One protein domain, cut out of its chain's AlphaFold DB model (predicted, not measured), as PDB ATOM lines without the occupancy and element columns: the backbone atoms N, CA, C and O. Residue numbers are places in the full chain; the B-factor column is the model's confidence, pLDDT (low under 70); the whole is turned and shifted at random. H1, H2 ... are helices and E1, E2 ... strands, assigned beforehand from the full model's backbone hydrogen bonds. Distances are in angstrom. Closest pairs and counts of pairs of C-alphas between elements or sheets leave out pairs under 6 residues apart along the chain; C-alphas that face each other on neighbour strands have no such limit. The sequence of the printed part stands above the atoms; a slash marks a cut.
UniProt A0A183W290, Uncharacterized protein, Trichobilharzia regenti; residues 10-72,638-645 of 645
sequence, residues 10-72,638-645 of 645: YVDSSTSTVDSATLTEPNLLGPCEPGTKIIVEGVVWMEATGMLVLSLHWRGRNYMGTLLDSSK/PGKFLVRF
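AT A GLANCE: This is residues 10 to 72 and 638 to 645 of the 645 residues of an uncharacterized protein of Trichobilharzia regenti (UniProt A0A183W290). A strongly twisted antiparallel sheet, E3 E2 E1 E4, makes the body; a short helix, H1, only grazes it. The 71 printed residues hold H1, then E1 to E4: mostly strand, only just loose, close to compact, with a radius of gyration of the C-alphas of 13.5 A, spanning 38 by 31 by 19 A.

IN THESE COORDINATES: Find C-alpha 37 at (-37.578, -5.498, 25.359); there E1, residues 37 to 48, begins, 24.9 A long, bending by 90 degrees at residue 45. E2 is residues 51 to 58, 20.8 A; E3, 61 to 68, 21.9 A; E4, 638 to 644, 19.0 A, ends at (-36.166, -9.673, 24.150). H1 is residues 17 to 20, 5.2 A.

HOW THE PARTS SIT: E1, E2 and E3 form a meander, antiparallel neighbours in two hairpins; look within hydrogen-bond range at N 53 and O 46, 2.9 A, and N 56 and O 63, 2.9 A. E4 is antiparallel to E1: N 40 and O 641, 3.1 A. The closest C-alphas of H1 and E1 are Thr 17 and Ile 38, 5.9 A. H1 is too short for O i to N i+4 pairs; its one O i to N i+3 pair is out of range.

THE WHOLE: Residues 73 to 637 are cut out, a 24.1 A gap between C-alphas 72 and 638. H1 to E1 is a long link. Confidence is under 70 at residues 10 to 29, 72 and 638 to 645.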
ATOM      1  N   TYR A  10     -31.075   6.664  18.076       37.94
ATOM      2  CA  TYR A  10     -31.689   5.404  18.479       37.94
ATOM      3  C   TYR A  10     -31.973   5.455  19.987       37.94
ATOM      4  O   TYR A  10     -31.185   4.976  20.800       37.94
ATOM      5  N   VAL A  11     -33.080   6.101  20.365       35.75
ATOM      6  CA  VAL A  11     -33.561   6.095  21.753       35.75
ATOM      7  C   VAL A  11     -33.917   4.660  22.114       35.75
ATOM      8  O   VAL A  11     -34.761   4.032  21.473       35.75
ATOM      9  N   ASP A  12     -33.241   4.124  23.125       32.97
ATOM     10  CA  ASP A  12     -33.411   2.736  23.523       32.97
ATOM     11  C   ASP A  12     -34.647   2.612  24.427       32.97
ATOM     12  O   ASP A  12     -34.551   2.656  25.652       32.97
ATOM     13  N   SER A  13     -35.828   2.528  23.803       37.38
ATOM     14  CA  SER A  13     -37.148   2.476  24.454       37.38
ATOM     15  C   SER A  13     -37.362   1.185  25.257       37.38
ATOM     16  O   SER A  13     -38.155   0.314  24.894       37.38
ATOM     17  N   SER A  14     -36.649   1.048  26.374       41.47
ATOM     18  CA  SER A  14     -36.843  -0.004  27.366       41.47
ATOM     19  C   SER A  14     -38.083   0.288  28.214       41.47
ATOM     20  O   SER A  14     -37.981   0.728  29.360       41.47
ATOM     21  N   THR A  15     -39.266   0.049  27.648       40.97
ATOM     22  CA  THR A  15     -40.529   0.102  28.391       40.97
ATOM     23  C   THR A  15     -40.487  -0.915  29.531       40.97
ATOM     24  O   THR A  15     -40.588  -2.120  29.298       40.97
ATOM     25  N   SER A  16     -40.354  -0.437  30.773       43.94
ATOM     26  CA  SER A  16     -40.487  -1.269  31.974       43.94
ATOM     27  C   SER A  16     -41.907  -1.833  32.029       43.94
ATOM     28  O   SER A  16     -42.851  -1.182  32.475       43.94
ATOM     29  N   THR A  17     -42.083  -3.069  31.561       51.88
ATOM     30  CA  THR A  17     -43.383  -3.755  31.604       51.88
ATOM     31  C   THR A  17     -43.836  -4.104  33.019       51.88
ATOM     32  O   THR A  17     -44.962  -4.566  33.175       51.88
ATOM     33  N   VAL A  18     -42.985  -3.882  34.025       49.78
ATOM     34  CA  VAL A  18     -43.287  -4.070  35.447       49.78
ATOM     35  C   VAL A  18     -44.420  -3.128  35.865       49.78
ATOM     36  O   VAL A  18     -45.449  -3.585  36.356       49.78
ATOM     37  N   ASP A  19     -44.289  -1.836  35.565       40.62
ATOM     38  CA  ASP A  19     -45.195  -0.794  36.067       40.62
ATOM     39  C   ASP A  19     -46.468  -0.653  35.216       40.62
ATOM     40  O   ASP A  19     -47.542  -0.328  35.717       40.62
ATOM     41  N   SER A  20     -46.394  -0.962  33.916       43.84
ATOM     42  CA  SER A  20     -47.582  -0.960  33.044       43.84
ATOM     43  C   SER A  20     -48.523  -2.151  33.286       43.84
ATOM     44  O   SER A  20     -49.683  -2.096  32.883       43.84
ATOM     45  N   ALA A  21     -48.041  -3.235  33.908       47.00
ATOM     46  CA  ALA A  21     -48.811  -4.465  34.123       47.00
ATOM     47  C   ALA A  21     -49.527  -4.538  35.486       47.00
ATOM     48  O   ALA A  21     -50.357  -5.426  35.673       47.00
ATOM     49  N   THR A  22     -49.218  -3.640  36.425       48.88
ATOM     50  CA  THR A  22     -49.815  -3.602  37.775       48.88
ATOM     51  C   THR A  22     -51.040  -2.692  37.880       48.88
ATOM     52  O   THR A  22     -51.832  -2.864  38.803       48.88
ATOM     53  N   LEU A  23     -51.212  -1.744  36.949       46.34
ATOM     54  CA  LEU A  23     -52.214  -0.667  37.040       46.34
ATOM     55  C   LEU A  23     -53.268  -0.652  35.915       46.34
ATOM     56  O   LEU A  23     -54.187   0.163  35.946       46.34
ATOM     57  N   THR A  24     -53.169  -1.538  34.919       47.44
ATOM     58  CA  THR A  24     -54.195  -1.700  33.869       47.44
ATOM     59  C   THR A  24     -54.486  -3.176  33.627       47.44
ATOM     60  O   THR A  24     -53.608  -4.020  33.810       47.44
ATOM     61  N   GLU A  25     -55.724  -3.513  33.243       55.75
ATOM     62  CA  GLU A  25     -56.107  -4.916  33.068       55.75
ATOM     63  C   GLU A  25     -55.207  -5.622  32.035       55.75
ATOM     64  O   GLU A  25     -55.048  -5.134  30.909       55.75
ATOM     65  N   PRO A  26     -54.695  -6.829  32.338       56.62
ATOM     66  CA  PRO A  26     -53.746  -7.527  31.470       56.62
ATOM     67  C   PRO A  26     -54.308  -7.916  30.094       56.62
ATOM     68  O   PRO A  26     -53.538  -8.283  29.207       56.62
ATOM     69  N   ASN A  27     -55.633  -7.850  29.916       59.84
ATOM     70  CA  ASN A  27     -56.330  -8.150  28.665       59.84
ATOM     71  C   ASN A  27     -56.546  -6.915  27.767       59.84
ATOM     72  O   ASN A  27     -56.787  -7.087  26.575       59.84
ATOM     73  N   LEU A  28     -56.467  -5.690  28.310       58.41
ATOM     74  CA  LEU A  28     -56.614  -4.441  27.541       58.41
ATOM     75  C   LEU A  28     -55.323  -4.068  26.801       58.41
ATOM     76  O   LEU A  28     -55.353  -3.429  25.749       58.41
ATOM     77  N   LEU A  29     -54.182  -4.495  27.340       66.50
ATOM     78  CA  LEU A  29     -52.879  -4.317  26.720       66.50
ATOM     79  C   LEU A  29     -52.704  -5.329  25.578       66.50
ATOM     80  O   LEU A  29     -52.525  -6.526  25.813       66.50
ATOM     81  N   GLY A  30     -52.713  -4.831  24.341       76.88
ATOM     82  CA  GLY A  30     -52.520  -5.637  23.134       76.88
ATOM     83  C   GLY A  30     -51.189  -6.414  23.084       76.88
ATOM     84  O   GLY A  30     -50.325  -6.266  23.963       76.88
ATOM     85  N   PRO A  31     -51.003  -7.261  22.050       78.62
ATOM     86  CA  PRO A  31     -49.731  -7.940  21.825       78.62
ATOM     87  C   PRO A  31     -48.612  -6.907  21.664       78.62
ATOM     88  O   PRO A  31     -48.769  -5.941  20.920       78.62
ATOM     89  N   CYS A  32     -47.490  -7.116  22.353       79.00
ATOM     90  CA  CYS A  32     -46.312  -6.263  22.215       79.00
ATOM     91  C   CYS A  32     -45.797  -6.268  20.768       79.00
ATOM     92  O   CYS A  32     -45.879  -7.285  20.073       79.00
ATOM     93  N   GLU A  33     -45.246  -5.139  20.327       81.69
ATOM     94  CA  GLU A  33     -44.633  -5.040  19.003       81.69
ATOM     95  C   GLU A  33     -43.347  -5.889  18.943       81.69
ATOM     96  O   GLU A  33     -42.608  -5.945  19.935       81.69
ATOM     97  N   PRO A  34     -43.046  -6.568  17.819       80.44
ATOM     98  CA  PRO A  34     -41.823  -7.361  17.687       80.44
ATOM     99  C   PRO A  34     -40.569  -6.519  17.946       80.44
ATOM    100  O   PRO A  34     -40.437  -5.418  17.419       80.44
ATOM    101  N   GLY A  35     -39.631  -7.035  18.741       79.19
ATOM    102  CA  GLY A  35     -38.443  -6.308  19.179       79.19
ATOM    103  C   GLY A  35     -38.591  -5.590  20.524       79.19
ATOM    104  O   GLY A  35     -37.574  -5.093  21.028       79.19
ATOM    105  N   THR A  36     -39.794  -5.552  21.119       80.31
ATOM    106  CA  THR A  36     -40.023  -4.993  22.463       80.31
ATOM    107  C   THR A  36     -39.167  -5.736  23.491       80.31
ATOM    108  O   THR A  36     -39.316  -6.940  23.709       80.31
ATOM    109  N   LYS A  37     -38.284  -5.003  24.172       80.94
ATOM    110  CA  LYS A  37     -37.578  -5.498  25.359       80.94
ATOM    111  C   LYS A  37     -38.573  -5.569  26.516       80.94
ATOM    112  O   LYS A  37     -39.151  -4.540  26.855       80.94
ATOM    113  N   ILE A  38     -38.746  -6.736  27.138       81.38
ATOM    114  CA  ILE A  38     -39.532  -6.861  28.372       81.38
ATOM    115  C   ILE A  38     -38.658  -7.386  29.512       81.38
ATOM    116  O   ILE A  38     -37.751  -8.197  29.318       81.38
ATOM    117  N   ILE A  39     -38.926  -6.896  30.717       83.12
ATOM    118  CA  ILE A  39     -38.278  -7.369  31.942       83.12
ATOM    119  C   ILE A  39     -39.309  -8.225  32.662       83.12
ATOM    120  O   ILE A  39     -40.431  -7.768  32.899       83.12
ATOM    121  N   VAL A  40     -38.948  -9.474  32.960       85.75
ATOM    122  CA  VAL A  40     -39.832 -10.426  33.635       85.75
ATOM    123  C   VAL A  40     -39.055 -11.152  34.723       85.75
ATOM    124  O   VAL A  40     -37.935 -11.620  34.514       85.75
ATOM    125  N   GLU A  41     -39.656 -11.241  35.902       86.69
ATOM    126  CA  GLU A  41     -39.097 -11.987  37.024       86.69
ATOM    127  C   GLU A  41     -39.590 -13.435  36.958       86.69
ATOM    128  O   GLU A  41     -40.749 -13.711  36.629       86.69
ATOM    129  N   GLY A  42     -38.678 -14.374  37.194       90.19
ATOM    130  CA  GLY A  42     -38.917 -15.783  36.934       90.19
ATOM    131  C   GLY A  42     -38.123 -16.696  37.851       90.19
ATOM    132  O   GLY A  42     -37.083 -16.341  38.402       90.19
ATOM    133  N   VAL A  43     -38.642 -17.906  38.001       92.81
ATOM    134  CA  VAL A  43     -38.051 -18.980  38.787       92.81
ATOM    135  C   VAL A  43     -37.385 -19.953  37.820       92.81
ATOM    136  O   VAL A  43     -38.036 -20.453  36.897       92.81
ATOM    137  N   VAL A  44     -36.099 -20.243  38.028       93.50
ATOM    138  CA  VAL A  44     -35.413 -21.325  37.308       93.50
ATOM    139  C   VAL A  44     -35.842 -22.649  37.934       93.50
ATOM    140  O   VAL A  44     -35.584 -22.893  39.108       93.50
ATOM    141  N   TRP A  45     -36.521 -23.498  37.162       91.69
ATOM    142  CA  TRP A  45     -36.964 -24.828  37.604       91.69
ATOM    143  C   TRP A  45     -35.924 -25.911  37.320       91.69
ATOM    144  O   TRP A  45     -35.858 -26.909  38.034       91.69
ATOM    145  N   MET A  46     -35.124 -25.728  36.272       89.38
ATOM    146  CA  MET A  46     -34.042 -26.633  35.904       89.38
ATOM    147  C   MET A  46     -32.992 -25.866  35.108       89.38
ATOM    148  O   MET A  46     -33.320 -25.223  34.110       89.38
ATOM    149  N   GLU A  47     -31.736 -25.970  35.527       92.38
ATOM    150  CA  GLU A  47     -30.580 -25.576  34.731       92.38
ATOM    151  C   GLU A  47     -29.917 -26.837  34.169       92.38
ATOM    152  O   GLU A  47     -29.633 -27.788  34.898       92.38
ATOM    153  N   ALA A  48     -29.703 -26.851  32.858       87.88
ATOM    154  CA  ALA A  48     -28.997 -27.890  32.127       87.88
ATOM    155  C   ALA A  48     -27.981 -27.240  31.176       87.88
ATOM    156  O   ALA A  48     -28.058 -26.050  30.867       87.88
ATOM    157  N   THR A  49     -27.015 -28.014  30.681       88.31
ATOM    158  CA  THR A  49     -25.923 -27.508  29.836       88.31
ATOM    159  C   THR A  49     -26.444 -26.897  28.528       88.31
ATOM    160  O   THR A  49     -26.682 -27.604  27.552       88.31
ATOM    161  N   GLY A  50     -26.617 -25.573  28.512       85.25
ATOM    162  CA  GLY A  50     -27.169 -24.826  27.378       85.25
ATOM    163  C   GLY A  50     -28.703 -24.778  27.303       85.25
ATOM    164  O   GLY A  50     -29.229 -24.466  26.234       85.25
ATOM    165  N   MET A  51     -29.423 -25.076  28.393       89.38
ATOM    166  CA  MET A  51     -30.885 -24.948  28.479       89.38
ATOM    167  C   MET A  51     -31.341 -24.566  29.895       89.38
ATOM    168  O   MET A  51     -30.942 -25.197  30.869       89.38
ATOM    169  N   LEU A  52     -32.245 -23.588  30.003       92.31
ATOM    170  CA  LEU A  52     -32.930 -23.224  31.247       92.31
ATOM    171  C   LEU A  52     -34.429 -23.495  31.109       92.31
ATOM    172  O   LEU A  52     -35.057 -22.976  30.189       92.31
ATOM    173  N   VAL A  53     -35.020 -24.250  32.036       92.62
ATOM    174  CA  VAL A  53     -36.480 -24.323  32.199       92.62
ATOM    175  C   VAL A  53     -36.899 -23.211  33.155       92.62
ATOM    176  O   VAL A  53     -36.512 -23.216  34.324       92.62
ATOM    177  N   LEU A  54     -37.695 -22.265  32.662       94.12
ATOM    178  CA  LEU A  54     -38.216 -21.142  33.435       94.12
ATOM    179  C   LEU A  54     -39.717 -21.296  33.681       94.12
ATOM    180  O   LEU A  54     -40.465 -21.678  32.780       94.12
ATOM    181  N   SER A  55     -40.151 -20.894  34.874       92.81
ATOM    182  CA  SER A  55     -41.532 -20.496  35.146       92.81
ATOM    183  C   SER A  55     -41.540 -19.001  35.454       92.81
ATOM    184  O   SER A  55     -40.857 -18.556  36.375       92.81
ATOM    185  N   LEU A  56     -42.251 -18.215  34.648       92.44
ATOM    186  CA  LEU A  56     -42.243 -16.752  34.690       92.44
ATOM    187  C   LEU A  56     -43.670 -16.204  34.752       92.44
ATOM    188  O   LEU A  56     -44.573 -16.714  34.082       92.44
ATOM    189  N   HIS A  57     -43.875 -15.169  35.565       86.88
ATOM    190  CA  HIS A  57     -45.181 -14.537  35.729       86.88
ATOM    191  C   HIS A  57     -45.239 -13.230  34.939       86.88
ATOM    192  O   HIS A  57     -44.439 -12.324  35.160       86.88
ATOM    193  N   TRP A  58     -46.205 -13.108  34.030       86.00
ATOM    194  CA  TRP A  58     -46.373 -11.912  33.208       86.00
ATOM    195  C   TRP A  58     -47.855 -11.644  32.953       86.00
ATOM    196  O   TRP A  58     -48.603 -12.555  32.601       86.00
ATOM    197  N   ARG A  59     -48.298 -10.392  33.135       84.25
ATOM    198  CA  ARG A  59     -49.690  -9.959  32.896       84.25
ATOM    199  C   ARG A  59     -50.745 -10.874  33.549       84.25
ATOM    200  O   ARG A  59     -51.702 -11.298  32.903       84.25
ATOM    201  N   GLY A  60     -50.560 -11.218  34.826       81.62
ATOM    202  CA  GLY A  60     -51.493 -12.071  35.575       81.62
ATOM    203  C   GLY A  60     -51.500 -13.546  35.150       81.62
ATOM    204  O   GLY A  60     -52.353 -14.303  35.605       81.62
ATOM    205  N   ARG A  61     -50.581 -13.976  34.273       82.88
ATOM    206  CA  ARG A  61     -50.516 -15.338  33.729       82.88
ATOM    207  C   ARG A  61     -49.159 -15.972  34.025       82.88
ATOM    208  O   ARG A  61     -48.116 -15.333  33.904       82.88
ATOM    209  N   ASN A  62     -49.189 -17.252  34.382       87.88
ATOM    210  CA  ASN A  62     -47.991 -18.067  34.556       87.88
ATOM    211  C   ASN A  62     -47.629 -18.716  33.218       87.88
ATOM    212  O   ASN A  62     -48.460 -19.396  32.613       87.88
ATOM    213  N   TYR A  63     -46.391 -18.527  32.778       88.31
ATOM    214  CA  TYR A  63     -45.829 -19.152  31.586       88.31
ATOM    215  C   TYR A  63     -44.703 -20.092  32.006       88.31
ATOM    216  O   TYR A  63     -43.873 -19.727  32.834       88.31
ATOM    217  N   MET A  64     -44.645 -21.279  31.407       92.06
ATOM    218  CA  MET A  64     -43.529 -22.208  31.580       92.06
ATOM    219  C   MET A  64     -42.936 -22.532  30.211       92.06
ATOM    220  O   MET A  64     -43.679 -22.790  29.262       92.06
ATOM    221  N   GLY A  65     -41.612 -22.490  30.093       91.69
ATOM    222  CA  GLY A  65     -40.924 -22.663  28.817       91.69
ATOM    223  C   GLY A  65     -39.416 -22.816  28.971       91.69
ATOM    224  O   GLY A  65     -38.876 -22.716  30.071       91.69
ATOM    225  N   THR A  66     -38.739 -23.071  27.855       91.38
ATOM    226  CA  THR A  66     -37.286 -23.237  27.800       91.38
ATOM    227  C   THR A  66     -36.611 -22.044  27.134       91.38
ATOM    228  O   THR A  66     -37.008 -21.618  26.050       91.38
ATOM    229  N   LEU A  67     -35.551 -21.535  27.760       89.12
ATOM    230  CA  LEU A  67     -34.523 -20.760  27.069       89.12
ATOM    231  C   LEU A  67     -33.398 -21.707  26.651       89.12
ATOM    232  O   LEU A  67     -33.041 -22.628  27.387       89.12
ATOM    233  N   LEU A  68     -32.843 -21.471  25.467       88.81
ATOM    234  CA  LEU A  68     -31.790 -22.277  24.860       88.81
ATOM    235  C   LEU A  68     -30.591 -21.368  24.586       88.81
ATOM    236  O   LEU A  68     -30.753 -20.263  24.068       88.81
ATOM    237  N   ASP A  69     -29.396 -21.824  24.947       83.56
ATOM    238  CA  ASP A  69     -28.169 -21.055  24.753       83.56
ATOM    239  C   ASP A  69     -27.745 -21.103  23.280       83.56
ATOM    240  O   ASP A  69     -27.170 -22.088  22.807       83.56
ATOM    241  N   SER A  70     -28.012 -20.019  22.552       73.12
ATOM    242  CA  SER A  70     -27.675 -19.881  21.132       73.12
ATOM    243  C   SER A  70     -26.168 -19.872  20.843       73.12
ATOM    244  O   SER A  70     -25.791 -20.093  19.697       73.12
ATOM    245  N   SER A  71     -25.302 -19.682  21.848       74.56
ATOM    246  CA  SER A  71     -23.848 -19.853  21.692       74.56
ATOM    247  C   SER A  71     -23.413 -21.324  21.719       74.56
ATOM    248  O   SER A  71     -22.348 -21.657  21.203       74.56
ATOM    249  N   LYS A  72     -24.240 -22.211  22.293       67.56
ATOM    250  CA  LYS A  72     -23.970 -23.653  22.427       67.56
ATOM    251  C   LYS A  72     -24.831 -24.526  21.510       67.56
ATOM    252  O   LYS A  72     -24.515 -25.697  21.324       67.56
ATOM    253  N   PRO A 638     -34.980 -17.000  42.830       48.75
ATOM    254  CA  PRO A 638     -35.709 -16.008  42.047       48.75
ATOM    255  C   PRO A 638     -34.722 -15.163  41.231       48.75
ATOM    256  O   PRO A 638     -33.857 -14.485  41.787       48.75
ATOM    257  N   GLY A 639     -34.850 -15.200  39.904       56.94
ATOM    258  CA  GLY A 639     -34.003 -14.456  38.976       56.94
ATOM    259  C   GLY A 639     -34.769 -13.336  38.271       56.94
ATOM    260  O   GLY A 639     -35.908 -13.516  37.834       56.94
ATOM    261  N   LYS A 640     -34.126 -12.175  38.117       50.88
ATOM    262  CA  LYS A 640     -34.620 -11.100  37.245       50.88
ATOM    263  C   LYS A 640     -34.024 -11.293  35.855       50.88
ATOM    264  O   LYS A 640     -32.807 -11.213  35.702       50.88
ATOM    265  N   PHE A 641     -34.864 -11.547  34.853       61.81
ATOM    266  CA  PHE A 641     -34.415 -11.835  33.492       61.81
ATOM    267  C   PHE A 641     -34.860 -10.732  32.523       61.81
ATOM    268  O   PHE A 641     -36.035 -10.373  32.436       61.81
ATOM    269  N   LEU A 642     -33.902 -10.200  31.763       47.84
ATOM    270  CA  LEU A 642     -34.172  -9.345  30.611       47.84
ATOM    271  C   LEU A 642     -34.395 -10.247  29.395       47.84
ATOM    272  O   LEU A 642     -33.463 -10.919  28.956       47.84
ATOM    273  N   VAL A 643     -35.609 -10.256  28.843       54.88
ATOM    274  CA  VAL A 643     -35.957 -11.100  27.693       54.88
ATOM    275  C   VAL A 643     -36.437 -10.221  26.542       54.88
ATOM    276  O   VAL A 643     -37.359  -9.417  26.675       54.88
ATOM    277  N   ARG A 644     -35.788 -10.362  25.386       43.16
ATOM    278  CA  ARG A 644     -36.166  -9.673  24.150       43.16
ATOM    279  C   ARG A 644     -36.963 -10.633  23.269       43.16
ATOM    280  O   ARG A 644     -36.481 -11.732  23.006       43.16
ATOM    281  N   PHE A 645     -38.146 -10.201  22.839       48.00
ATOM    282  CA  PHE A 645     -39.064 -10.934  21.957       48.00
ATOM    283  C   PHE A 645     -39.174 -10.255  20.584       48.00
ATOM    284  O   PHE A 645     -38.854  -9.048  20.503       48.00
TER     285      PHE A 645